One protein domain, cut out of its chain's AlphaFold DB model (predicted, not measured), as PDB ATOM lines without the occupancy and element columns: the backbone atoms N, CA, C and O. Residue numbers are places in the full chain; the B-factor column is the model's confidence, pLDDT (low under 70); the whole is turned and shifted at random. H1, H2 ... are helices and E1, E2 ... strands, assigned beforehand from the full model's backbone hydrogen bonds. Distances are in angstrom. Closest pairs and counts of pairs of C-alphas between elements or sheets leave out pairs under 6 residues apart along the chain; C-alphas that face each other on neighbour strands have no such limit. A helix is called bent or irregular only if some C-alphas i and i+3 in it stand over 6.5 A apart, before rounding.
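Overview. This is residues 5 to 203 of the 219 residues of an uncharacterized protein of Bacteroidetes bacterium SW_11_45_7 (UniProt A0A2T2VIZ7). A twisted sheet of five strands runs through the middle, with H7 and the short H4 over one face and H2 over the other, three layers with helices on both faces. H1 and H3 cross each other beyond one end of this core, the small hairpin E3 and E4 packs on H5, and H6 and E7 lie far out at the opposite end. The 199 printed residues hold eight named helices and eight named strands, in the order H1 E1 H2 E2 E3 E4 H3 E5 H4 H5 E6 H6 E7 H7 H8 E8. The sheet's order is E2 E5 E1 E6 E8, mixed, and the class is mixed, helices and strands. The whole is compact, with a radius of gyration of the C-alphas of 17.2 A and spans of 46 by 42 by 33 A.

Along the chain. The sheet holds E2, residues 53 to 55, E5, 97 to 101, E1, 30 to 34, E6, 121 to 126 and 16.2 A long, and E8, 197 to 202 and 16.5 A. E8 ends at C-alpha 202 (289.043, 324.948, 261.384). H1, residues 10 to 24, spans 20.6 A from C-alpha 10 (272.363, 322.853, 234.644); H7, 148 to 162, spans 20.5 A and is irregular, with C-alphas 157 and 160 7.1 A apart. The others are H2, 40 to 48, E3, 66 to 68, E4, 74 to 76, H3, 79 to 88, H4, 103 to 107, H5, 109 to 115, H6, 129 to 133, E7, 140 to 144, and H8, 172 to 178.

Arrangement. E2 and E5 are parallel, with N 54 and O 97 at 2.8 A; so are E5 and E1, N 32 and O 100 at 2.9 A, and E1 and E6, N 123 and O 31 at 2.8 A. E6 and E8 are antiparallel, N 124 and O 199 at 3.0 A. E1, H2, E2 and E5, H4 H5, E6 are split strand-helix-strand units, each with another strand between its two parallel ones, and right-handed crossovers. H7 has a height over the sheet of 8.6 A; H2, on the opposite face, 6.7 A. H7 touches H4, C-alphas of Gly 158 and Val 106 closest at 5.2 A, and H6, Pro 148 and Val 133 at 6.1 A. H1 touches H3 at a steep tilt of 63 degrees, Gly 17 and Tyr 83 closest at 4.3 A. In the hairpin E3 and E4, N 67 and O 75 are 2.9 A apart; the closest C-alphas of E4 and H5, Arg 74 and Asp 111, are 7.0 A apart. H8 only grazes the sheet, and E7 pairs with no named strand. Every O i to N i+4 pair is within hydrogen-bond range in H1, H2, H3, H5, H6 and H8, against 7 of 11 in H7 and 0 of 1 in H4, where 2 of 2 O i to N i+3 pairs are.

Size, cuts and confidence. The two C-alphas farthest apart, those of Glu 70 and Ser 189, are 51.9 A apart. The printed part has no cut; its one long link, H8 to E8, has 18 residues. The pLDDT is under 70 at residues 5 to 7 and 161 to 203.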
ATOM      1  N   TYR A   5     274.565 319.317 225.571       65.94
ATOM      2  CA  TYR A   5     273.300 318.761 226.060       65.94
ATOM      3  C   TYR A   5     273.008 319.005 227.549       65.94
ATOM      4  O   TYR A   5     271.861 318.908 227.967       65.94
ATOM      5  N   LYS A   6     274.018 319.305 228.381       63.22
ATOM      6  CA  LYS A   6     273.790 319.568 229.813       63.22
ATOM      7  C   LYS A   6     273.337 320.998 230.083       63.22
ATOM      8  O   LYS A   6     272.680 321.225 231.091       63.22
ATOM      9  N   LYS A   7     273.672 321.946 229.199       69.69
ATOM     10  CA  LYS A   7     273.431 323.383 229.396       69.69
ATOM     11  C   LYS A   7     272.002 323.746 229.833       69.69
ATOM     12  O   LYS A   7     271.904 324.491 230.802       69.69
ATOM     13  N   PRO A   8     270.926 323.217 229.218       76.19
ATOM     14  CA  PRO A   8     269.567 323.585 229.624       76.19
ATOM     15  C   PRO A   8     269.178 323.048 231.012       76.19
ATOM     16  O   PRO A   8     268.404 323.680 231.720       76.19
ATOM     17  N   PHE A   9     269.746 321.918 231.442       80.44
ATOM     18  CA  PHE A   9     269.404 321.283 232.722       80.44
ATOM     19  C   PHE A   9     270.294 321.725 233.888       80.44
ATOM     20  O   PHE A   9     269.926 321.525 235.042       80.44
ATOM     21  N   LEU A  10     271.447 322.342 233.617       82.06
ATOM     22  CA  LEU A  10     272.363 322.853 234.644       82.06
ATOM     23  C   LEU A  10     271.689 323.717 235.722       82.06
ATOM     24  O   LEU A  10     271.903 323.414 236.895       82.06
ATOM     25  N   PRO A  11     270.876 324.743 235.398       86.69
ATOM     26  CA  PRO A  11     270.242 325.557 236.436       86.69
ATOM     27  C   PRO A  11     269.298 324.729 237.315       86.69
ATOM     28  O   PRO A  11     269.247 324.933 238.527       86.69
ATOM     29  N   LEU A  12     268.606 323.744 236.732       89.25
ATOM     30  CA  LEU A  12     267.729 322.840 237.471       89.25
ATOM     31  C   LEU A  12     268.532 321.933 238.413       89.25
ATOM     32  O   LEU A  12     268.191 321.823 239.588       89.25
ATOM     33  N   ILE A  13     269.628 321.343 237.921       89.44
ATOM     34  CA  ILE A  13     270.533 320.490 238.707       89.44
ATOM     35  C   ILE A  13     271.120 321.271 239.881       89.44
ATOM     36  O   ILE A  13     271.125 320.772 241.002       89.44
ATOM     37  N   VAL A  14     271.593 322.497 239.639       90.44
ATOM     38  CA  VAL A  14     272.163 323.352 240.688       90.44
ATOM     39  C   VAL A  14     271.098 323.711 241.722       90.44
ATOM     40  O   VAL A  14     271.333 323.545 242.916       90.44
ATOM     41  N   LYS A  15     269.904 324.126 241.283       92.56
ATOM     42  CA  LYS A  15     268.795 324.471 242.183       92.56
ATOM     43  C   LYS A  15     268.358 323.280 243.038       92.56
ATOM     44  O   LYS A  15     268.175 323.419 244.244       92.56
ATOM     45  N   TRP A  16     268.187 322.110 242.426       91.88
ATOM     46  CA  TRP A  16     267.761 320.902 243.130       91.88
ATOM     47  C   TRP A  16     268.848 320.377 244.058       91.88
ATOM     48  O   TRP A  16     268.556 320.078 245.210       91.88
ATOM     49  N   GLY A  17     270.096 320.310 243.600       92.56
ATOM     50  CA  GLY A  17     271.193 319.830 244.432       92.56
ATOM     51  C   GLY A  17     271.488 320.754 245.606       92.56
ATOM     52  O   GLY A  17     271.718 320.254 246.700       92.56
ATOM     53  N   SER A  18     271.391 322.075 245.423       92.56
ATOM     54  CA  SER A  18     271.508 323.035 246.528       92.56
ATOM     55  C   SER A  18     270.380 322.857 247.549       92.56
ATOM     56  O   SER A  18     270.626 322.866 248.753       92.56
ATOM     57  N   LYS A  19     269.148 322.587 247.090       93.19
ATOM     58  CA  LYS A  19     268.029 322.247 247.981       93.19
ATOM     59  C   LYS A  19     268.265 320.931 248.732       93.19
ATOM     60  O   LYS A  19     267.944 320.845 249.911       93.19
ATOM     61  N   VAL A  20     268.818 319.914 248.069       92.62
ATOM     62  CA  VAL A  20     269.187 318.644 248.716       92.62
ATOM     63  C   VAL A  20     270.271 318.876 249.765       92.62
ATOM     64  O   VAL A  20     270.120 318.391 250.880       92.62
ATOM     65  N   GLU A  21     271.319 319.637 249.445       93.75
ATOM     66  CA  GLU A  21     272.390 319.967 250.391       93.75
ATOM     67  C   GLU A  21     271.830 320.658 251.641       93.75
ATOM     68  O   GLU A  21     272.072 320.188 252.750       93.75
ATOM     69  N   ALA A  22     271.017 321.703 251.453       90.88
ATOM     70  CA  ALA A  22     270.427 322.479 252.543       90.88
ATOM     71  C   ALA A  22     269.443 321.677 253.411       90.88
ATOM     72  O   ALA A  22     269.333 321.930 254.608       90.88
ATOM     73  N   ASN A  23     268.719 320.721 252.821       91.31
ATOM     74  CA  ASN A  23     267.741 319.911 253.549       91.31
ATOM     75  C   ASN A  23     268.369 318.706 254.259       91.31
ATOM     76  O   ASN A  23     267.858 318.291 255.297       91.31
ATOM     77  N   GLN A  24     269.409 318.100 253.679       91.00
ATOM     78  CA  GLN A  24     270.010 316.875 254.215       91.00
ATOM     79  C   GLN A  24     271.125 317.163 255.221       91.00
ATOM     80  O   GLN A  24     271.257 316.441 256.208       91.00
ATOM     81  N   PHE A  25     271.935 318.200 254.994       93.12
ATOM     82  CA  PHE A  25     273.128 318.453 255.796       93.12
ATOM     83  C   PHE A  25     272.948 319.691 256.670       93.12
ATOM     84  O   PHE A  25     272.802 320.805 256.178       93.12
ATOM     85  N   CYS A  26     272.993 319.494 257.987       90.69
ATOM     86  CA  CYS A  26     272.928 320.579 258.965       90.69
ATOM     87  C   CYS A  26     274.312 321.053 259.427       90.69
ATOM     88  O   CYS A  26     274.437 322.150 259.971       90.69
ATOM     89  N   ASP A  27     275.353 320.245 259.211       91.00
ATOM     90  CA  ASP A  27     276.714 320.565 259.616       91.00
ATOM     91  C   ASP A  27     277.547 321.089 258.426       91.00
ATOM     92  O   ASP A  27     277.327 320.670 257.286       91.00
ATOM     93  N   PRO A  28     278.564 321.944 258.661       89.56
ATOM     94  CA  PRO A  28     279.363 322.525 257.580       89.56
ATOM     95  C   PRO A  28     280.060 321.454 256.722       89.56
ATOM     96  O   PRO A  28     280.617 320.502 257.284       89.56
ATOM     97  N   PRO A  29     280.119 321.595 255.390       93.94
ATOM     98  CA  PRO A  29     280.771 320.615 254.531       93.94
ATOM     99  C   PRO A  29     282.267 320.491 254.840       93.94
ATOM    100  O   PRO A  29     282.927 321.446 255.262       93.94
ATOM    101  N   VAL A  30     282.811 319.295 254.625       93.38
ATOM    102  CA  VAL A  30     284.240 318.989 254.742       93.38
ATOM    103  C   VAL A  30     284.845 318.837 253.358       93.38
ATOM    104  O   VAL A  30     284.434 317.980 252.576       93.38
ATOM    105  N   PHE A  31     285.891 319.607 253.093       94.44
ATOM    106  CA  PHE A  31     286.713 319.459 251.902       94.44
ATOM    107  C   PHE A  31     288.052 318.841 252.270       94.44
ATOM    108  O   PHE A  31     288.735 319.289 253.191       94.44
ATOM    109  N   ILE A  32     288.434 317.801 251.539       93.38
ATOM    110  CA  ILE A  32     289.747 317.174 251.664       93.38
ATOM    111  C   ILE A  32     290.593 317.624 250.482       93.38
ATOM    112  O   ILE A  32     290.181 317.467 249.328       93.38
ATOM    113  N   GLY A  33     291.789 318.130 250.769       93.19
ATOM    114  CA  GLY A  33     292.776 318.511 249.767       93.19
ATOM    115  C   GLY A  33     294.197 318.170 250.200       93.19
ATOM    116  O   GLY A  33     294.453 317.761 251.331       93.19
ATOM    117  N   GLY A  34     295.128 318.313 249.268       91.44
ATOM    118  CA  GLY A  34     296.556 318.112 249.483       91.44
ATOM    119  C   GLY A  34     297.234 317.708 248.185       91.44
ATOM    120  O   GLY A  34     296.615 317.688 247.119       91.44
ATOM    121  N   CYS A  35     298.502 317.322 248.253       91.81
ATOM    122  CA  CYS A  35     299.159 316.808 247.060       91.81
ATOM    123  C   CYS A  35     298.590 315.429 246.679       91.81
ATOM    124  O   CYS A  35     298.306 314.585 247.540       91.81
ATOM    125  N   GLY A  36     298.440 315.171 245.377       88.38
ATOM    126  CA  GLY A  36     298.091 313.838 244.884       88.38
ATOM    127  C   GLY A  36     299.052 312.777 245.437       88.38
ATOM    128  O   GLY A  36     300.222 313.060 245.654       88.38
ATOM    129  N   ARG A  37     298.561 311.551 245.665       88.38
ATOM    130  CA  ARG A  37     299.332 310.422 246.248       88.38
ATOM    131  C   ARG A  37     299.695 310.550 247.735       88.38
ATOM    132  O   ARG A  37     300.271 309.623 248.292       88.38
ATOM    133  N   SER A  38     299.238 311.597 248.420       87.31
ATOM    134  CA  SER A  38     299.429 311.750 249.876       87.31
ATOM    135  C   SER A  38     298.488 310.893 250.738       87.31
ATOM    136  O   SER A  38     298.543 310.982 251.956       87.31
ATOM    137  N   GLY A  39     297.620 310.065 250.140       86.56
ATOM    138  CA  GLY A  39     296.651 309.231 250.872       86.56
ATOM    139  C   GLY A  39     295.240 309.824 250.987       86.56
ATOM    140  O   GLY A  39     294.452 309.378 251.814       86.56
ATOM    141  N   THR A  40     294.883 310.799 250.145       89.25
ATOM    142  CA  THR A  40     293.558 311.451 250.165       89.25
ATOM    143  C   THR A  40     292.390 310.467 249.981       89.25
ATOM    144  O   THR A  40     291.345 310.628 250.599       89.25
ATOM    145  N   THR A  41     292.552 309.424 249.160       90.25
ATOM    146  CA  THR A  41     291.530 308.377 248.961       90.25
ATOM    147  C   THR A  41     291.387 307.455 250.173       90.25
ATOM    148  O   THR A  41     290.269 307.083 250.519       90.25
ATOM    149  N   LEU A  42     292.494 307.121 250.848       90.12
ATOM    150  CA  LEU A  42     292.450 306.343 252.090       90.12
ATOM    151  C   LEU A  42     291.696 307.123 253.171       90.12
ATOM    152  O   LEU A  42     290.795 306.587 253.807       90.12
ATOM    153  N   LEU A  43     292.006 308.413 253.313       88.12
ATOM    154  CA  LEU A  43     291.310 309.295 254.244       88.12
ATOM    155  C   LEU A  43     289.808 309.394 253.940       88.12
ATOM    156  O   LEU A  43     288.993 309.283 254.853       88.12
ATOM    157  N   LEU A  44     289.439 309.550 252.663       91.19
ATOM    158  CA  LEU A  44     288.036 309.533 252.243       91.19
ATOM    159  C   LEU A  44     287.347 308.218 252.638       91.19
ATOM    160  O   LEU A  44     286.228 308.261 253.130       91.19
ATOM    161  N   SER A  45     288.025 307.078 252.472       91.19
ATOM    162  CA  SER A  45     287.482 305.749 252.804       91.19
ATOM    163  C   SER A  45     287.239 305.577 254.309       91.19
ATOM    164  O   SER A  45     286.261 304.961 254.726       91.19
ATOM    165  N   ILE A  46     288.110 306.151 255.144       89.50
ATOM    166  CA  ILE A  46     287.928 306.171 256.603       89.50
ATOM    167  C   ILE A  46     286.726 307.050 256.977       89.50
ATOM    168  O   ILE A  46     285.908 306.663 257.808       89.50
ATOM    169  N   LEU A  47     286.601 308.226 256.356       88.81
ATOM    170  CA  LEU A  47     285.494 309.151 256.609       88.81
ATOM    171  C   LEU A  47     284.150 308.615 256.114       88.81
ATOM    172  O   LEU A  47     283.147 308.792 256.799       88.81
ATOM    173  N   SER A  48     284.124 307.921 254.974       91.06
ATOM    174  CA  SER A  48     282.901 307.336 254.413       91.06
ATOM    175  C   SER A  48     282.315 306.216 255.270       91.06
ATOM    176  O   SER A  48     281.138 305.910 255.143       91.06
ATOM    177  N   ALA A  49     283.118 305.597 256.143       91.19
ATOM    178  CA  ALA A  49     282.626 304.608 257.100       91.19
ATOM    179  C   ALA A  49     281.813 305.246 258.244       91.19
ATOM    180  O   ALA A  49     281.142 304.542 258.999       91.19
ATOM    181  N   HIS A  50     281.877 306.570 258.407       89.50
ATOM    182  CA  HIS A  50     281.164 307.264 259.467       89.50
ATOM    183  C   HIS A  50     279.714 307.563 259.063       89.50
ATOM    184  O   HIS A  50     279.467 308.294 258.110       89.50
ATOM    185  N   LYS A  51     278.749 307.081 259.854       90.62
ATOM    186  CA  LYS A  51     277.302 307.222 259.594       90.62
ATOM    187  C   LYS A  51     276.804 308.666 259.409       90.62
ATOM    188  O   LYS A  51     275.862 308.892 258.657       90.62
ATOM    189  N   ASP A  52     277.448 309.629 260.069       92.12
ATOM    190  CA  ASP A  52     277.056 311.044 260.010       92.12
ATOM    191  C   ASP A  52     277.675 311.784 258.805       92.12
ATOM    192  O   ASP A  52     277.397 312.968 258.609       92.12
ATOM    193  N   ILE A  53     278.519 311.123 258.001       92.38
ATOM    194  CA  ILE A  53     279.223 311.740 256.873       92.38
ATOM    195  C   ILE A  53     278.791 311.087 255.567       92.38
ATOM    196  O   ILE A  53     278.974 309.891 255.353       92.38
ATOM    197  N   PHE A  54     278.306 311.906 254.644       95.69
ATOM    198  CA  PHE A  54     278.162 311.506 253.256       95.69
ATOM    199  C   PHE A  54     279.421 311.899 252.480       95.69
ATOM    200  O   PHE A  54     279.660 313.074 252.206       95.69
ATOM    201  N   ALA A  55     280.236 310.909 252.134       94.81
ATOM    202  CA  ALA A  55     281.436 311.092 251.330       94.81
ATOM    203  C   ALA A  55     281.122 310.924 249.837       94.81
ATOM    204  O   ALA A  55     280.690 309.857 249.399       94.81
ATOM    205  N   CYS A  56     281.388 311.956 249.036       94.00
ATOM    206  CA  CYS A  56     281.243 311.887 247.587       94.00
ATOM    207  C   CYS A  56     282.166 310.791 247.012       94.00
ATOM    208  O   CYS A  56     283.380 310.846 247.220       94.00
ATOM    209  N   PRO A  57     281.634 309.816 246.250       85.12
ATOM    210  CA  PRO A  57     282.377 308.609 245.875       85.12
ATOM    211  C   PRO A  57     283.475 308.849 244.826       85.12
ATOM    212  O   PRO A  57     284.353 308.010 244.633       85.12
ATOM    213  N   LYS A  58     283.429 309.978 244.112       89.56
ATOM    214  CA  LYS A  58     284.372 310.331 243.041       89.56
ATOM    215  C   LYS A  58     285.044 311.664 243.341       89.56
ATOM    216  O   LYS A  58     284.456 312.517 243.994       89.56
ATOM    217  N   GLU A  59     286.240 311.859 242.792       92.19
ATOM    218  CA  GLU A  59     286.872 313.181 242.749       92.19
ATOM    219  C   GLU A  59     286.092 314.068 241.778       92.19
ATOM    220  O   GLU A  59     286.075 313.826 240.565       92.19
ATOM    221  N   LEU A  60     285.395 315.071 242.306       93.12
ATOM    222  CA  LEU A  60     284.492 315.883 241.495       93.12
ATOM    223  C   LEU A  60     285.246 317.039 240.836       93.12
ATOM    224  O   LEU A  60     284.954 317.402 239.687       93.12
ATOM    225  N   GLY A  61     286.250 317.578 241.534       92.44
ATOM    226  CA  GLY A  61     287.000 318.754 241.107       92.44
ATOM    227  C   GLY A  61     286.069 319.937 240.854       92.44
ATOM    228  O   GLY A  61     286.193 320.597 239.817       92.44
ATOM    229  N   ALA A  62     285.098 320.142 241.752       92.12
ATOM    230  CA  ALA A  62     284.057 321.164 241.624       92.12
ATOM    231  C   ALA A  62     284.655 322.575 241.488       92.12
ATOM    232  O   ALA A  62     284.172 323.376 240.689       92.12
ATOM    233  N   PHE A  63     285.771 322.822 242.177       93.75
ATOM    234  CA  PHE A  63     286.472 324.106 242.204       93.75
ATOM    235  C   PHE A  63     287.635 324.213 241.206       93.75
ATOM    236  O   PHE A  63     288.211 325.280 241.054       93.75
ATOM    237  N   ASN A  64     287.944 323.161 240.435       92.56
ATOM    238  CA  ASN A  64     289.093 323.168 239.508       92.56
ATOM    239  C   ASN A  64     288.963 324.178 238.358       92.56
ATOM    240  O   ASN A  64     289.908 324.372 237.593       92.56
ATOM    241  N   LYS A  65     287.770 324.741 238.152       90.94
ATOM    242  CA  LYS A  65     287.542 325.808 237.185       90.94
ATOM    243  C   LYS A  65     286.616 326.847 237.801       90.94
ATOM    244  O   LYS A  65     285.434 326.565 237.996       90.94
ATOM    245  N   ILE A  66     287.172 328.026 238.042       91.62
ATOM    246  CA  ILE A  66     286.480 329.198 238.570       91.62
ATOM    247  C   ILE A  66     286.268 330.192 237.430       91.62
ATOM    248  O   ILE A  66     287.151 330.362 236.588       91.62
ATOM    249  N   GLU A  67     285.090 330.803 237.383       88.81
ATOM    250  CA  GLU A  67     284.762 331.903 236.476       88.81
ATOM    251  C   GLU A  67     284.419 333.124 237.329       88.81
ATOM    252  O   GLU A  67     283.723 332.998 238.336       88.81
ATOM    253  N   ALA A  68     284.974 334.276 236.963       88.56
ATOM    254  CA  ALA A  68     284.617 335.553 237.559       88.56
ATOM    255  C   ALA A  68     283.558 336.209 236.672       88.56
ATOM    256  O   ALA A  68     283.694 336.175 235.446       88.56
ATOM    257  N   ASP A  69     282.507 336.747 237.279       86.81
ATOM    258  CA  ASP A  69     281.566 337.612 236.572       86.81
ATOM    259  C   ASP A  69     282.135 339.034 236.399       86.81
ATOM    260  O   ASP A  69     283.240 339.345 236.850       86.81
ATOM    261  N   GLU A  70     281.371 339.899 235.730       86.38
ATOM    262  CA  GLU A  70     281.726 341.307 235.493       86.38
ATOM    263  C   GLU A  70     281.928 342.097 236.800       86.38
ATOM    264  O   GLU A  70     282.684 343.064 236.825       86.38
ATOM    265  N   ASN A  71     281.321 341.642 237.900       84.31
ATOM    266  CA  ASN A  71     281.428 342.238 239.232       84.31
ATOM    267  C   ASN A  71     282.571 341.628 240.069       84.31
ATOM    268  O   ASN A  71     282.733 341.964 241.243       84.31
ATOM    269  N   GLY A  72     283.359 340.710 239.497       82.62
ATOM    270  CA  GLY A  72     284.455 340.018 240.175       82.62
ATOM    271  C   GLY A  72     284.023 338.866 241.090       82.62
ATOM    272  O   GLY A  72     284.868 338.287 241.781       82.62
ATOM    273  N   TYR A  73     282.743 338.483 241.101       83.62
ATOM    274  CA  TYR A  73     282.243 337.356 241.882       83.62
ATOM    275  C   TYR A  73     282.709 336.030 241.279       83.62
ATOM    276  O   TYR A  73     282.449 335.697 240.121       83.62
ATOM    277  N   ARG A  74     283.423 335.250 242.092       86.44
ATOM    278  CA  ARG A  74     284.077 334.005 241.681       86.44
ATOM    279  C   ARG A  74     283.154 332.819 241.916       86.44
ATOM    280  O   ARG A  74     282.836 332.492 243.057       86.44
ATOM    281  N   THR A  75     282.771 332.128 240.844       88.06
ATOM    282  CA  THR A  75     281.887 330.959 240.914       88.06
ATOM    283  C   THR A  75     282.524 329.694 240.332       88.06
ATOM    284  O   THR A  75     283.195 329.732 239.295       88.06
ATOM    285  N   PRO A  76     282.328 328.529 240.975       91.75
ATOM    286  CA  PRO A  76     282.796 327.256 240.446       91.75
ATOM    287  C   PRO A  76     281.949 326.790 239.255       91.75
ATOM    288  O   PRO A  76     280.797 326.383 239.404       91.75
ATOM    289  N   LYS A  77     282.554 326.721 238.062       89.56
ATOM    290  CA  LYS A  77     281.877 326.254 236.835       89.56
ATOM    291  C   LYS A  77     281.421 324.794 236.925       89.56
ATOM    292  O   LYS A  77     280.529 324.373 236.195       89.56
ATOM    293  N   ARG A  78     282.102 323.988 237.748       90.50
ATOM    294  CA  ARG A  78     281.887 322.535 237.863       90.50
ATOM    295  C   ARG A  78     281.103 322.132 239.109       90.50
ATOM    296  O   ARG A  78     281.130 320.961 239.494       90.50
ATOM    297  N   ILE A  79     280.416 323.078 239.744       91.69
ATOM    298  CA  ILE A  79     279.595 322.793 240.924       91.69
ATOM    299  C   ILE A  79     278.441 321.836 240.615       91.69
ATOM    300  O   ILE A  79     278.008 321.075 241.476       91.69
ATOM    301  N   ASP A  80     278.025 321.776 239.346       89.94
ATOM    302  CA  ASP A  80     277.077 320.790 238.838       89.94
ATOM    303  C   ASP A  80     277.492 319.357 239.178       89.94
ATOM    304  O   ASP A  80     276.629 318.520 239.412       89.94
ATOM    305  N   ARG A  81     278.795 319.058 239.255       92.56
ATOM    306  CA  ARG A  81     279.288 317.720 239.610       92.56
ATOM    307  C   ARG A  81     279.003 317.362 241.062       92.56
ATOM    308  O   ARG A  81     278.650 316.213 241.321       92.56
ATOM    309  N   LEU A  82     279.139 318.328 241.974       94.12
ATOM    310  CA  LEU A  82     278.789 318.167 243.387       94.12
ATOM    311  C   LEU A  82     277.299 317.889 243.520       94.12
ATOM    312  O   LEU A  82     276.904 316.845 244.024       94.12
ATOM    313  N   TYR A  83     276.483 318.764 242.949       94.12
ATOM    314  CA  TYR A  83     275.033 318.653 243.020       94.12
ATOM    315  C   TYR A  83     274.477 317.430 242.296       94.12
ATOM    316  O   TYR A  83     273.603 316.751 242.826       94.12
ATOM    317  N   THR A  84     275.042 317.064 241.145       92.31
ATOM    318  CA  THR A  84     274.710 315.798 240.482       92.31
ATOM    319  C   THR A  84     275.021 314.626 241.409       92.31
ATOM    320  O   THR A  84     274.192 313.734 241.532       92.31
ATOM    321  N   SER A  85     276.170 314.635 242.099       93.00
ATOM    322  CA  SER A  85     276.528 313.593 243.067       93.00
ATOM    323  C   SER A  85     275.512 313.491 244.208       93.00
ATOM    324  O   SER A  85     275.195 312.380 244.614       93.00
ATOM    325  N   LEU A  86     274.967 314.606 244.698       93.31
ATOM    326  CA  LEU A  86     273.932 314.582 245.742       93.31
ATOM    327  C   LEU A  86     272.590 314.034 245.244       93.31
ATOM    328  O   LEU A  86     271.875 313.394 246.003       93.31
ATOM    329  N   ILE A  87     272.248 314.289 243.981       92.00
ATOM    330  CA  ILE A  87     270.972 313.859 243.395       92.00
ATOM    331  C   ILE A  87     270.996 312.370 243.035       92.00
ATOM    332  O   ILE A  87     270.007 311.675 243.246       92.00
ATOM    333  N   ILE A  88     272.098 311.876 242.456       91.31
ATOM    334  CA  ILE A  88     272.154 310.504 241.920       91.31
ATOM    335  C   ILE A  88     272.529 309.457 242.967       91.31
ATOM    336  O   ILE A  88     272.220 308.283 242.782       91.31
ATOM    337  N   ASN A  89     273.264 309.844 244.013       91.06
ATOM    338  CA  ASN A  89     273.727 308.894 245.015       91.06
ATOM    339  C   ASN A  89     272.729 308.816 246.166       91.06
ATOM    340  O   ASN A  89     272.139 309.812 246.577       91.06
ATOM    341  N   GLN A  90     272.596 307.623 246.733       89.62
ATOM    342  CA  GLN A  90     271.790 307.423 247.924       89.62
ATOM    343  C   GLN A  90     272.514 308.010 249.143       89.62
ATOM    344  O   GLN A  90     273.520 307.471 249.603       89.62
ATOM    345  N   ILE A  91     272.002 309.126 249.658       91.50
ATOM    346  CA  ILE A  91     272.511 309.759 250.878       91.50
ATOM    347  C   ILE A  91     271.908 309.027 252.091       91.50
ATOM    348  O   ILE A  91     270.681 308.897 252.169       91.50
ATOM    349  N   PRO A  92     272.720 308.539 253.049       89.94
ATOM    350  CA  PRO A  92     272.201 307.969 254.286       89.94
ATOM    351  C   PRO A  92     271.351 308.997 255.038       89.94
ATOM    352  O   PRO A  92     271.793 310.121 255.245       89.94
ATOM    353  N   ARG A  93     270.167 308.606 255.529       88.00
ATOM    354  CA  ARG A  93     269.269 309.510 256.287       88.00
ATOM    355  C   ARG A  93     269.910 310.134 257.534       88.00
ATOM    356  O   ARG A  93     269.430 311.141 258.027       88.00
ATOM    357  N   GLN A  94     270.947 309.494 258.075       91.12
ATOM    358  CA  GLN A  94     271.673 309.952 259.263       91.12
ATOM    359  C   GLN A  94     272.853 310.869 258.917       91.12
ATOM    360  O   GLN A  94     273.444 311.453 259.822       91.12
ATOM    361  N   ALA A  95     273.220 310.984 257.637       92.62
ATOM    362  CA  ALA A  95     274.339 311.808 257.229       92.62
ATOM    363  C   ALA A  95     273.990 313.283 257.435       92.62
ATOM    364  O   ALA A  95     273.070 313.806 256.822       92.62
ATOM    365  N   ARG A  96     274.756 313.950 258.291       92.81
ATOM    366  CA  ARG A  96     274.578 315.364 258.637       92.81
ATOM    367  C   ARG A  96     275.586 316.271 257.953       92.81
ATOM    368  O   ARG A  96     275.406 317.485 257.936       92.81
ATOM    369  N   ARG A  97     276.653 315.680 257.412       93.75
ATOM    370  CA  ARG A  97     277.794 316.394 256.852       93.75
ATOM    371  C   ARG A  97     278.161 315.863 255.475       93.75
ATOM    372  O   ARG A  97     278.409 314.670 255.306       93.75
ATOM    373  N   LEU A  98     278.277 316.770 254.516       95.94
ATOM    374  CA  LEU A  98     278.838 316.497 253.199       95.94
ATOM    375  C   LEU A  98     280.368 316.448 253.271       95.94
ATOM    376  O   LEU A  98     280.987 317.307 253.895       95.94
ATOM    377  N   CYS A  99     280.988 315.479 252.604       95.31
ATOM    378  CA  CYS A  99     282.429 315.415 252.419       95.31
ATOM    379  C   CYS A  99     282.785 315.261 250.937       95.31
ATOM    380  O   CYS A  99     282.406 314.282 250.294       95.31
ATOM    381  N   GLU A 100     283.553 316.206 250.395       95.94
ATOM    382  CA  GLU A 100     284.120 316.114 249.049       95.94
ATOM    383  C   GLU A 100     285.644 316.038 249.128       95.94
ATOM    384  O   GLU A 100     286.298 316.743 249.902       95.94
ATOM    385  N   LYS A 101     286.222 315.148 248.321       94.62
ATOM    386  CA  LYS A 101     287.666 314.990 248.215       94.62
ATOM    387  C   LYS A 101     288.091 315.184 246.781       94.62
ATOM    388  O   LYS A 101     287.806 314.350 245.922       94.62
ATOM    389  N   SER A 102     288.926 316.189 246.587       95.12
ATOM    390  CA  SER A 102     289.726 316.380 245.389       95.12
ATOM    391  C   SER A 102     291.085 316.924 245.832       95.12
ATOM    392  O   SER A 102     291.119 317.960 246.489       95.12
ATOM    393  N   PRO A 103     292.227 316.285 245.498       92.88
ATOM    394  CA  PRO A 103     293.543 316.783 245.917       92.88
ATOM    395  C   PRO A 103     293.750 318.267 245.572       92.88
ATOM    396  O   PRO A 103     294.221 319.050 246.392       92.88
ATOM    397  N   SER A 104     293.270 318.678 244.393       94.38
ATOM    398  CA  SER A 104     293.311 320.057 243.901       94.38
ATOM    399  C   SER A 104     292.557 321.079 244.752       94.38
ATOM    400  O   SER A 104     292.848 322.261 244.606       94.38
ATOM    401  N   ASN A 105     291.665 320.674 245.664       94.62
ATOM    402  CA  ASN A 105     290.974 321.599 246.570       94.62
ATOM    403  C   ASN A 105     291.949 322.458 247.384       94.62
ATOM    404  O   ASN A 105     291.621 323.587 247.720       94.62
ATOM    405  N   VAL A 106     293.169 321.961 247.633       93.19
ATOM    406  CA  VAL A 106     294.228 322.709 248.334       93.19
ATOM    407  C   VAL A 106     294.633 324.007 247.629       93.19
ATOM    408  O   VAL A 106     295.164 324.907 248.261       93.19
ATOM    409  N   LYS A 107     294.365 324.125 246.326       93.06
ATOM    410  CA  LYS A 107     294.643 325.329 245.526       93.06
ATOM    411  C   LYS A 107     293.470 326.298 245.469       93.06
ATOM    412  O   LYS A 107     293.621 327.397 244.957       93.06
ATOM    413  N   HIS A 108     292.307 325.857 245.933       93.88
ATOM    414  CA  HIS A 108     291.030 326.540 245.766       93.88
ATOM    415  C   HIS A 108     290.383 326.836 247.111       93.88
ATOM    416  O   HIS A 108     289.164 326.929 247.201       93.88
ATOM    417  N   ILE A 109     291.173 326.931 248.180       90.44
ATOM    418  CA  ILE A 109     290.590 327.038 249.512       90.44
ATOM    419  C   ILE A 109     289.904 328.391 249.705       90.44
ATOM    420  O   ILE A 109     288.823 328.434 250.282       90.44
ATOM    421  N   ASP A 110     290.451 329.455 249.118       89.56
ATOM    422  CA  ASP A 110     289.804 330.771 249.084       89.56
ATOM    423  C   ASP A 110     288.516 330.747 248.251       89.56
ATOM    424  O   ASP A 110     287.507 331.328 248.639       89.56
ATOM    425  N   ASP A 111     288.502 330.018 247.131       91.94
ATOM    426  CA  ASP A 111     287.298 329.861 246.308       91.94
ATOM    427  C   ASP A 111     286.203 329.085 247.068       91.94
ATOM    428  O   ASP A 111     285.027 329.448 247.014       91.94
ATOM    429  N   ILE A 112     286.587 328.045 247.820       91.38
ATOM    430  CA  ILE A 112     285.691 327.286 248.708       91.38
ATOM    431  C   ILE A 112     285.174 328.190 249.832       91.38
ATOM    432  O   ILE A 112     283.976 328.180 250.121       91.38
ATOM    433  N   ALA A 113     286.052 328.991 250.440       90.56
ATOM    434  CA  ALA A 113     285.689 329.933 251.489       90.56
ATOM    435  C   ALA A 113     284.693 330.979 250.988       90.56
ATOM    436  O   ALA A 113     283.683 331.210 251.643       90.56
ATOM    437  N   ASN A 114     284.917 331.545 249.805       89.50
ATOM    438  CA  ASN A 114     283.997 332.500 249.196       89.50
ATOM    439  C   ASN A 114     282.642 331.856 248.877       89.50
ATOM    440  O   ASN A 114     281.597 332.427 249.195       89.50
ATOM    441  N   TYR A 115     282.643 330.644 248.312       91.81
ATOM    442  CA  TYR A 115     281.413 329.943 247.940       91.81
ATOM    443  C   TYR A 115     280.556 329.566 249.158       91.81
ATOM    444  O   TYR A 115     279.351 329.812 249.173       91.81
ATOM    445  N   TYR A 116     281.180 329.028 250.210       89.56
ATOM    446  CA  TYR A 116     280.499 328.630 251.448       89.56
ATOM    447  C   TYR A 116     280.445 329.736 252.510       89.56
ATOM    448  O   TYR A 116     280.078 329.469 253.654       89.56
ATOM    449  N   ARG A 117     280.800 330.980 252.160       89.31
ATOM    450  CA  ARG A 117     280.839 332.136 253.079       89.31
ATOM    451  C   ARG A 117     281.621 331.852 254.371       89.31
ATOM    452  O   ARG A 117     281.186 332.180 255.469       89.31
ATOM    453  N   GLY A 118     282.746 331.156 254.244       85.31
ATOM    454  CA  GLY A 118     283.601 330.727 255.351       85.31
ATOM    455  C   GLY A 118     283.070 329.533 256.154       85.31
ATOM    456  O   GLY A 118     283.819 328.971 256.953       85.31
ATOM    457  N   ASN A 119     281.832 329.086 255.920       88.31
ATOM    458  CA  ASN A 119     281.209 327.990 256.656       88.31
ATOM    459  C   ASN A 119     281.557 326.615 256.062       88.31
ATOM    460  O   ASN A 119     280.732 325.951 255.440       88.31
ATOM    461  N   PHE A 120     282.798 326.181 256.256       90.12
ATOM    462  CA  PHE A 120     283.273 324.860 255.848       90.12
ATOM    463  C   PHE A 120     284.406 324.383 256.765       90.12
ATOM    464  O   PHE A 120     284.942 325.130 257.590       90.12
ATOM    465  N   ARG A 121     284.780 323.113 256.631       88.06
ATOM    466  CA  ARG A 121     285.966 322.528 257.266       88.06
ATOM    467  C   ARG A 121     286.919 322.023 256.194       88.06
ATOM    468  O   ARG A 121     286.474 321.472 255.188       88.06
ATOM    469  N   PHE A 122     288.220 322.185 256.417       89.31
ATOM    470  CA  PHE A 122     289.234 321.747 255.467       89.31
ATOM    471  C   PHE A 122     290.205 320.766 256.114       89.31
ATOM    472  O   PHE A 122     290.775 321.036 257.171       89.31
ATOM    473  N   ILE A 123     290.420 319.628 255.460       89.62
ATOM    474  CA  ILE A 123     291.428 318.652 255.867       89.62
ATOM    475  C   ILE A 123     292.552 318.689 254.840       89.62
ATOM    476  O   ILE A 123     292.377 318.254 253.697       89.62
ATOM    477  N   HIS A 124     293.707 319.201 255.263       91.00
ATOM    478  CA  HIS A 124     294.915 319.232 254.455       91.00
ATOM    479  C   HIS A 124     295.801 318.041 254.829       91.00
ATOM    480  O   HIS A 124     296.395 317.985 255.909       91.00
ATOM    481  N   ILE A 125     295.883 317.060 253.932       87.81
ATOM    482  CA  ILE A 125     296.762 315.908 254.132       87.81
ATOM    483  C   ILE A 125     298.173 316.219 253.633       87.81
ATOM    484  O   ILE A 125     298.368 316.570 252.467       87.81
ATOM    485  N   ILE A 126     299.158 316.048 254.517       87.88
ATOM    486  CA  ILE A 126     300.572 316.241 254.205       87.88
ATOM    487  C   ILE A 126     301.297 314.918 254.438       87.88
ATOM    488  O   ILE A 126     301.328 314.364 255.535       87.88
ATOM    489  N   ARG A 127     301.906 314.400 253.379       87.56
ATOM    490  CA  ARG A 127     302.794 313.240 253.436       87.56
ATOM    491  C   ARG A 127     304.193 313.676 253.024       87.56
ATOM    492  O   ARG A 127     304.309 314.625 252.249       87.56
ATOM    493  N   ASP A 128     305.217 312.990 253.535       86.44
ATOM    494  CA  ASP A 128     306.613 313.204 253.135       86.44
ATOM    495  C   ASP A 128     306.723 313.287 251.603       86.44
ATOM    496  O   ASP A 128     306.222 312.423 250.876       86.44
ATOM    497  N   GLY A 129     307.339 314.363 251.114       86.94
ATOM    498  CA  GLY A 129     307.486 314.612 249.685       86.94
ATOM    499  C   GLY A 129     308.298 313.538 248.978       86.94
ATOM    500  O   GLY A 129     307.995 313.222 247.829       86.94
ATOM    501  N   ARG A 130     309.263 312.916 249.667       87.00
ATOM    502  CA  ARG A 130     310.077 311.822 249.119       87.00
ATOM    503  C   ARG A 130     309.200 310.617 248.792       87.00
ATOM    504  O   ARG A 130     309.234 310.126 247.668       87.00
ATOM    505  N   ASP A 131     308.325 310.230 249.717       87.25
ATOM    506  CA  ASP A 131     307.345 309.158 249.506       87.25
ATOM    507  C   ASP A 131     306.371 309.472 248.364       87.25
ATOM    508  O   ASP A 131     306.026 308.603 247.561       87.25
ATOM    509  N   VAL A 132     305.882 310.715 248.311       86.75
ATOM    510  CA  VAL A 132     304.884 311.134 247.317       86.75
ATOM    511  C   VAL A 132     305.477 311.143 245.910       86.75
ATOM    512  O   VAL A 132     304.844 310.635 244.979       86.75
ATOM    513  N   VAL A 133     306.685 311.689 245.754       88.00
ATOM    514  CA  VAL A 133     307.381 311.783 244.464       88.00
ATOM    515  C   VAL A 133     307.763 310.401 243.942       88.00
ATOM    516  O   VAL A 133     307.643 310.157 242.746       88.00
ATOM    517  N   LEU A 134     308.126 309.461 244.819       85.88
ATOM    518  CA  LEU A 134     308.463 308.089 244.423       85.88
ATOM    519  C   LEU A 134     307.245 307.252 243.986       85.88
ATOM    520  O   LEU A 134     307.403 306.145 243.465       85.88
ATOM    521  N   SER A 135     306.019 307.765 244.125       81.75
ATOM    522  CA  SER A 135     304.834 307.073 243.623       81.75
ATOM    523  C   SER A 135     304.790 307.076 242.088       81.75
ATOM    524  O   SER A 135     304.563 308.108 241.452       81.75
ATOM    525  N   LYS A 136     304.883 305.886 241.485       76.69
ATOM    526  CA  LYS A 136     304.766 305.685 240.029       76.69
ATOM    527  C   LYS A 136     303.345 305.907 239.507       76.69
ATOM    528  O   LYS A 136     302.364 305.718 240.236       76.69
ATOM    529  N   HIS A 137     303.235 306.304 238.240       71.75
ATOM    530  CA  HIS A 137     301.945 306.450 237.577       71.75
ATOM    531  C   HIS A 137     301.342 305.066 237.256       71.75
ATOM    532  O   HIS A 137     302.014 304.254 236.623       71.75
ATOM    533  N   PRO A 138     300.081 304.778 237.637       70.69
ATOM    534  CA  PRO A 138     299.451 303.475 237.432       70.69
ATOM    535  C   PRO A 138     299.377 303.080 235.953       70.69
ATOM    536  O   PRO A 138     299.465 301.901 235.640       70.69
ATOM    537  N   THR A 139     299.258 304.053 235.042       72.44
ATOM    538  CA  THR A 139     299.193 303.794 233.591       72.44
ATOM    539  C   THR A 139     300.463 304.161 232.815       72.44
ATOM    540  O   THR A 139     300.524 303.894 231.625       72.44
ATOM    541  N   ALA A 140     301.474 304.767 233.450       73.62
ATOM    542  CA  ALA A 140     302.710 305.191 232.780       73.62
ATOM    543  C   ALA A 140     303.917 304.860 233.666       73.62
ATOM    544  O   ALA A 140     304.365 305.679 234.466       73.62
ATOM    545  N   LYS A 141     304.416 303.625 233.559       71.50
ATOM    546  CA  LYS A 141     305.414 303.064 234.489       71.50
ATOM    547  C   LYS A 141     306.738 303.842 234.522       71.50
ATOM    548  O   LYS A 141     307.394 303.841 235.562       71.50
ATOM    549  N   ASP A 142     307.060 304.554 233.443       79.25
ATOM    550  CA  ASP A 142     308.304 305.320 233.281       79.25
ATOM    551  C   ASP A 142     308.214 306.755 233.816       79.25
ATOM    552  O   ASP A 142     309.149 307.542 233.677       79.25
ATOM    553  N   ARG A 143     307.078 307.136 234.418       76.81
ATOM    554  CA  ARG A 143     306.871 308.477 234.972       76.81
ATOM    555  C   ARG A 143     306.409 308.421 236.423       76.81
ATOM    556  O   ARG A 143     305.506 307.669 236.801       76.81
ATOM    557  N   TYR A 144     306.996 309.292 237.232       81.00
ATOM    558  CA  TYR A 144     306.494 309.603 238.565       81.00
ATOM    559  C   TYR A 144     305.189 310.402 238.465       81.00
ATOM    560  O   TYR A 144     305.021 311.235 237.572       81.00
ATOM    561  N   TRP A 145     304.240 310.146 239.369       79.81
ATOM    562  CA  TRP A 145     302.928 310.813 239.342       79.81
ATOM    563  C   TRP A 145     303.020 312.295 239.738       79.81
ATOM    564  O   TRP A 145     302.274 313.136 239.225       79.81
ATOM    565  N   VAL A 146     303.915 312.622 240.672       84.56
ATOM    566  CA  VAL A 146     304.127 313.977 241.195       84.56
ATOM    567  C   VAL A 146     305.606 314.324 241.079       84.56
ATOM    568  O   VAL A 146     306.444 313.604 241.605       84.56
ATOM    569  N   GLY A 147     305.927 315.443 240.431       89.25
ATOM    570  CA  GLY A 147     307.274 316.013 240.491       89.25
ATOM    571  C   GLY A 147     307.507 316.775 241.807       89.25
ATOM    572  O   GLY A 147     306.548 317.342 242.339       89.25
ATOM    573  N   PRO A 148     308.752 316.874 242.310       90.56
ATOM    574  CA  PRO A 148     309.062 317.556 243.572       90.56
ATOM    575  C   PRO A 148     308.466 318.964 243.671       90.56
ATOM    576  O   PRO A 148     307.804 319.295 244.652       90.56
ATOM    577  N   GLN A 149     308.596 319.764 242.606       91.56
ATOM    578  CA  GLN A 149     308.074 321.131 242.581       91.56
ATOM    579  C   GLN A 149     306.549 321.184 242.732       91.56
ATOM    580  O   GLN A 149     306.016 322.065 243.404       91.56
ATOM    581  N   ARG A 150     305.832 320.219 242.140       91.69
ATOM    582  CA  ARG A 150     304.379 320.119 242.297       91.69
ATOM    583  C   ARG A 150     304.013 319.804 243.743       91.69
ATOM    584  O   ARG A 150     303.079 320.413 244.247       91.69
ATOM    585  N   TRP A 151     304.734 318.892 244.400       92.62
ATOM    586  CA  TRP A 151     304.495 318.590 245.813       92.62
ATOM    587  C   TRP A 151     304.702 319.827 246.690       92.62
ATOM    588  O   TRP A 151     303.805 320.178 247.454       92.62
ATOM    589  N   VAL A 152     305.821 320.538 246.512       92.44
ATOM    590  CA  VAL A 152     306.115 321.771 247.258       92.44
ATOM    591  C   VAL A 152     305.014 322.811 247.053       92.44
ATOM    592  O   VAL A 152     304.527 323.385 248.024       92.44
ATOM    593  N   ASN A 153     304.587 323.035 245.806       92.75
ATOM    594  CA  ASN A 153     303.537 324.005 245.494       92.75
ATOM    595  C   ASN A 153     302.187 323.601 246.110       92.75
ATOM    596  O   ASN A 153     301.553 324.424 246.761       92.75
ATOM    597  N   ASP A 154     301.769 322.340 245.942       91.62
ATOM    598  CA  ASP A 154     300.496 321.831 246.468       91.62
ATOM    599  C   ASP A 154     300.455 321.920 248.007       91.62
ATOM    600  O   ASP A 154     299.443 322.338 248.566       91.62
ATOM    601  N   VAL A 155     301.553 321.572 248.694       90.12
ATOM    602  CA  VAL A 155     301.651 321.687 250.159       90.12
ATOM    603  C   VAL A 155     301.621 323.150 250.588       90.12
ATOM    604  O   VAL A 155     300.839 323.499 251.471       90.12
ATOM    605  N   ARG A 156     302.415 324.021 249.950       89.88
ATOM    606  CA  ARG A 156     302.453 325.457 250.275       89.88
ATOM    607  C   ARG A 156     301.083 326.117 250.152       89.88
ATOM    608  O   ARG A 156     300.742 326.900 251.030       89.88
ATOM    609  N   SER A 157     300.285 325.766 249.141       88.75
ATOM    610  CA  SER A 157     298.925 326.305 248.982       88.75
ATOM    611  C   SER A 157     298.012 326.011 250.176       88.75
ATOM    612  O   SER A 157     297.129 326.806 250.476       88.75
ATOM    613  N   GLY A 158     298.231 324.901 250.888       83.88
ATOM    614  CA  GLY A 158     297.422 324.530 252.047       83.88
ATOM    615  C   GLY A 158     297.986 324.975 253.396       83.88
ATOM    616  O   GLY A 158     297.284 324.855 254.399       83.88
ATOM    617  N   LEU A 159     299.230 325.465 253.461       83.19
ATOM    618  CA  LEU A 159     299.867 325.882 254.719       83.19
ATOM    619  C   LEU A 159     299.185 327.062 255.430       83.19
ATOM    620  O   LEU A 159     299.100 326.990 256.655       83.19
ATOM    621  N   PRO A 160     298.658 328.102 254.748       78.56
ATOM    622  CA  PRO A 160     298.017 329.230 255.432       78.56
ATOM    623  C   PRO A 160     296.898 328.809 256.397       78.56
ATOM    624  O   PRO A 160     296.703 329.430 257.438       78.56
ATOM    625  N   ILE A 161     296.224 327.698 256.098       68.56
ATOM    626  CA  ILE A 161     295.100 327.158 256.879       68.56
ATOM    627  C   ILE A 161     295.565 326.177 257.962       68.56
ATOM    628  O   ILE A 161     294.863 325.956 258.947       68.56
ATOM    629  N   VAL A 162     296.776 325.631 257.825       56.47
ATOM    630  CA  VAL A 162     297.422 324.783 258.840       56.47
ATOM    631  C   VAL A 162     297.812 325.596 260.084       56.47
ATOM    632  O   VAL A 162     297.968 325.018 261.156       56.47
ATOM    633  N   THR A 163     297.899 326.928 259.978       37.25
ATOM    634  CA  THR A 163     298.224 327.842 261.091       37.25
ATOM    635  C   THR A 163     297.246 327.728 262.269       37.25
ATOM    636  O   THR A 163     297.624 327.982 263.410       37.25
ATOM    637  N   ILE A 164     296.013 327.271 262.030       39.25
ATOM    638  CA  ILE A 164     295.049 326.968 263.091       39.25
ATOM    639  C   ILE A 164     295.089 325.465 263.375       39.25
ATOM    640  O   ILE A 164     294.176 324.749 262.972       39.25
ATOM    641  N   LEU A 165     296.128 324.964 264.055       41.28
ATOM    642  CA  LEU A 165     296.039 323.660 264.716       41.28
ATOM    643  C   LEU A 165     296.933 323.489 265.941       41.28
ATOM    644  O   LEU A 165     298.161 323.483 265.876       41.28
ATOM    645  N   THR A 166     296.258 323.165 267.038       35.03
ATOM    646  CA  THR A 166     296.753 322.288 268.095       35.03
ATOM    647  C   THR A 166     297.256 320.982 267.477       35.03
ATOM    648  O   THR A 166     296.571 320.347 266.678       35.03
ATOM    649  N   PHE A 167     298.459 320.556 267.851       33.69
ATOM    650  CA  PHE A 167     298.981 319.232 267.531       33.69
ATOM    651  C   PHE A 167     298.006 318.173 268.066       33.69
ATOM    652  O   PHE A 167     297.923 317.968 269.276       33.69
ATOM    653  N   ILE A 168     297.226 317.531 267.193       40.66
ATOM    654  CA  ILE A 168     296.374 316.411 267.592       40.66
ATOM    655  C   ILE A 168     297.197 315.135 267.388       40.66
ATOM    656  O   ILE A 168     297.340 314.692 266.244       40.66
ATOM    657  N   PRO A 169     297.760 314.526 268.453       34.69
ATOM    658  CA  PRO A 169     298.339 313.196 268.335       34.69
ATOM    659  C   PRO A 169     297.263 312.235 267.829       34.69
ATOM    660  O   PRO A 169     296.081 312.405 268.138       34.69
ATOM    661  N   PHE A 170     297.678 311.247 267.035       40.09
ATOM    662  CA  PHE A 170     296.816 310.308 266.318       40.09
ATOM    663  C   PHE A 170     295.995 309.420 267.280       40.09
ATOM    664  O   PHE A 170     296.276 308.248 267.505       40.09
ATOM    665  N   SER A 171     294.969 310.007 267.889       41.31
ATOM    666  CA  SER A 171     293.952 309.365 268.708       41.31
ATOM    667  C   SER A 171     292.616 309.658 268.049       41.31
ATOM    668  O   SER A 171     292.198 310.812 267.922       41.31
ATOM    669  N   THR A 172     291.938 308.596 267.623       43.47
ATOM    670  CA  THR A 172     290.667 308.648 266.889       43.47
ATOM    671  C   THR A 172     289.635 309.549 267.571       43.47
ATOM    672  O   THR A 172     288.893 310.255 266.896       43.47
ATOM    673  N   LYS A 173     289.631 309.610 268.908       40.16
ATOM    674  CA  LYS A 173     288.688 310.421 269.692       40.16
ATOM    675  C   LYS A 173     288.866 311.932 269.498       40.16
ATOM    676  O   LYS A 173     287.867 312.643 269.425       40.16
ATOM    677  N   THR A 174     290.098 312.427 269.397       46.16
ATOM    678  CA  THR A 174     290.380 313.874 269.315       46.16
ATOM    679  C   THR A 174     290.060 314.429 267.926       46.16
ATOM    680  O   THR A 174     289.545 315.537 267.792       46.16
ATOM    681  N   TRP A 175     290.280 313.612 266.897       48.66
ATOM    682  CA  TRP A 175     290.045 313.963 265.498       48.66
ATOM    683  C   TRP A 175     288.554 314.152 265.186       48.66
ATOM    684  O   TRP A 175     288.149 315.215 264.713       48.66
ATOM    685  N   TYR A 176     287.712 313.182 265.567       49.69
ATOM    686  CA  TYR A 176     286.257 313.306 265.435       49.69
ATOM    687  C   TYR A 176     285.731 314.540 266.182       49.69
ATOM    688  O   TYR A 176     284.950 315.304 265.623       49.69
ATOM    689  N   ARG A 177     286.247 314.819 267.386       48.81
ATOM    690  CA  ARG A 177     285.835 315.978 268.190       48.81
ATOM    691  C   ARG A 177     286.159 317.318 267.517       48.81
ATOM    692  O   ARG A 177     285.308 318.201 267.521       48.81
ATOM    693  N   SER A 178     287.323 317.451 266.872       50.22
ATOM    694  CA  SER A 178     287.686 318.657 266.096       50.22
ATOM    695  C   SER A 178     286.837 318.861 264.832       50.22
ATOM    696  O   SER A 178     286.650 319.987 264.376       50.22
ATOM    697  N   LEU A 179     286.250 317.782 264.306       52.25
ATOM    698  CA  LEU A 179     285.278 317.819 263.212       52.25
ATOM    699  C   LEU A 179     283.825 317.964 263.708       52.25
ATOM    700  O   LEU A 179     282.912 317.976 262.887       52.25
ATOM    701  N   GLY A 180     283.587 318.082 265.021       46.88
ATOM    702  CA  GLY A 180     282.243 318.139 265.610       46.88
ATOM    703  C   GLY A 180     281.488 316.802 265.595       46.88
ATOM    704  O   GLY A 180     280.267 316.786 265.694       46.88
ATOM    705  N   ILE A 181     282.201 315.684 265.450       47.34
ATOM    706  CA  ILE A 181     281.656 314.330 265.359       47.34
ATOM    707  C   ILE A 181     281.782 313.634 266.731       47.34
ATOM    708  O   ILE A 181     282.890 313.547 267.274       47.34
ATOM    709  N   PRO A 182     280.694 313.110 267.328       39.75
ATOM    710  CA  PRO A 182     280.771 312.367 268.582       39.75
ATOM    711  C   PRO A 182     281.475 311.016 268.373       39.75
ATOM    712  O   PRO A 182     281.039 310.169 267.599       39.75
ATOM    713  N   SER A 183     282.588 310.795 269.081       36.03
ATOM    714  CA  SER A 183     283.441 309.617 268.899       36.03
ATOM    715  C   SER A 183     282.726 308.310 269.278       36.03
ATOM    716  O   SER A 183     282.524 308.046 270.466       36.03
ATOM    717  N   ARG A 184     282.420 307.437 268.309       37.09
ATOM    718  CA  ARG A 184     282.098 306.019 268.569       37.09
ATOM    719  C   ARG A 184     282.989 305.081 267.730       37.09
ATOM    720  O   ARG A 184     282.773 304.851 266.551       37.09
ATOM    721  N   ALA A 185     284.042 304.599 268.390       36.06
ATOM    722  CA  ALA A 185     284.681 303.275 268.306       36.06
ATOM    723  C   ALA A 185     285.107 302.593 266.974       36.06
ATOM    724  O   ALA A 185     285.445 301.417 267.052       36.06
ATOM    725  N   PHE A 186     285.192 303.232 265.798       34.16
ATOM    726  CA  PHE A 186     285.467 302.456 264.560       34.16
ATOM    727  C   PHE A 186     286.923 302.425 264.022       34.16
ATOM    728  O   PHE A 186     287.285 301.528 263.272       34.16
ATOM    729  N   ALA A 187     287.816 303.344 264.402       30.58
ATOM    730  CA  ALA A 187     289.045 303.591 263.622       30.58
ATOM    731  C   ALA A 187     290.381 303.089 264.233       30.58
ATOM    732  O   ALA A 187     291.416 303.716 264.021       30.58
ATOM    733  N   ARG A 188     290.402 302.006 265.030       25.84
ATOM    734  CA  ARG A 188     291.650 301.556 265.705       25.84
ATOM    735  C   ARG A 188     292.593 300.690 264.853       25.84
ATOM    736  O   ARG A 188     293.791 300.756 265.080       25.84
ATOM    737  N   SER A 189     292.092 299.905 263.897       24.48
ATOM    738  CA  SER A 189     292.904 298.857 263.242       24.48
ATOM    739  C   SER A 189     293.644 299.325 261.975       24.48
ATOM    740  O   SER A 189     294.830 299.061 261.811       24.48
ATOM    741  N   CYS A 190     292.997 300.097 261.096       25.78
ATOM    742  CA  CYS A 190     293.517 300.315 259.737       25.78
ATOM    743  C   CYS A 190     294.657 301.343 259.602       25.78
ATOM    744  O   CYS A 190     295.156 301.533 258.497       25.78
ATOM    745  N   ILE A 191     295.038 302.056 260.670       29.48
ATOM    746  CA  ILE A 191     295.819 303.301 260.530       29.48
ATOM    747  C   ILE A 191     297.263 303.200 261.048       29.48
ATOM    748  O   ILE A 191     298.086 304.051 260.721       29.48
ATOM    749  N   SER A 192     297.631 302.128 261.765       28.50
ATOM    750  CA  SER A 192     299.022 301.953 262.228       28.50
ATOM    751  C   SER A 192     300.030 301.722 261.086       28.50
ATOM    752  O   SER A 192     301.223 301.933 261.272       28.50
ATOM    753  N   SER A 193     299.561 301.367 259.884       28.42
ATOM    754  CA  SER A 193     300.414 301.026 258.737       28.42
ATOM    755  C   SER A 193     300.900 302.221 257.898       28.42
ATOM    756  O   SER A 193     301.655 302.007 256.952       28.42
ATOM    757  N   TYR A 194     300.490 303.465 258.190       33.06
ATOM    758  CA  TYR A 194     300.862 304.641 257.382       33.06
ATOM    759  C   TYR A 194     301.296 305.840 258.251       33.06
ATOM    760  O   TYR A 194     300.441 306.577 258.747       33.06
ATOM    761  N   PRO A 195     302.608 306.098 258.412       32.34
ATOM    762  CA  PRO A 195     303.109 307.249 259.163       32.34
ATOM    763  C   PRO A 195     303.010 308.540 258.324       32.34
ATOM    764  O   PRO A 195     303.962 308.959 257.673       32.34
ATOM    765  N   GLY A 196     301.835 309.177 258.307       33.97
ATOM    766  CA  GLY A 196     301.616 310.522 257.750       33.97
ATOM    767  C   GLY A 196     301.287 311.552 258.840       33.97
ATOM    768  O   GLY A 196     300.727 311.194 259.876       33.97
ATOM    769  N   ARG A 197     301.611 312.839 258.627       38.12
ATOM    770  CA  ARG A 197     301.150 313.937 259.503       38.12
ATOM    771  C   ARG A 197     299.846 314.514 258.943       38.12
ATOM    772  O   ARG A 197     299.788 314.942 257.796       38.12
ATOM    773  N   TYR A 198     298.789 314.536 259.748       40.28
ATOM    774  CA  TYR A 198     297.461 314.988 259.323       40.28
ATOM    775  C   TYR A 198     297.110 316.314 259.996       40.28
ATOM    776  O   TYR A 198     297.194 316.412 261.219       40.28
ATOM    777  N   TYR A 199     296.683 317.307 259.214       44.34
ATOM    778  CA  TYR A 199     296.295 318.624 259.719       44.34
ATOM    779  C   TYR A 199     294.828 318.925 259.334       44.34
ATOM    780  O   TYR A 199     294.475 318.979 258.157       44.34
ATOM    781  N   ILE A 200     293.949 319.090 260.327       41.22
ATOM    782  CA  ILE A 200     292.585 319.630 260.195       41.22
ATOM    783  C   ILE A 200     292.569 321.123 260.546       41.22
ATOM    784  O   ILE A 200     292.554 321.462 261.719       41.22
ATOM    785  N   GLY A 201     292.472 322.018 259.568       40.72
ATOM    786  CA  GLY A 201     292.220 323.432 259.862       40.72
ATOM    787  C   GLY A 201     290.727 323.691 260.094       40.72
ATOM    788  O   GLY A 201     289.885 323.305 259.276       40.72
ATOM    789  N   SER A 202     290.377 324.368 261.188       38.03
ATOM    790  CA  SER A 202     289.043 324.948 261.384       38.03
ATOM    791  C   SER A 202     289.126 326.467 261.262       38.03
ATOM    792  O   SER A 202     289.762 327.099 262.098       38.03
ATOM    793  N   ASN A 203     288.468 327.062 260.262       40.03
ATOM    794  CA  ASN A 203     288.357 328.518 260.160       40.03
ATOM    795  C   ASN A 203     287.589 329.076 261.373       40.03
ATOM    796  O   ASN A 203     286.375 328.898 261.483       40.03
TER     797      ASN A 203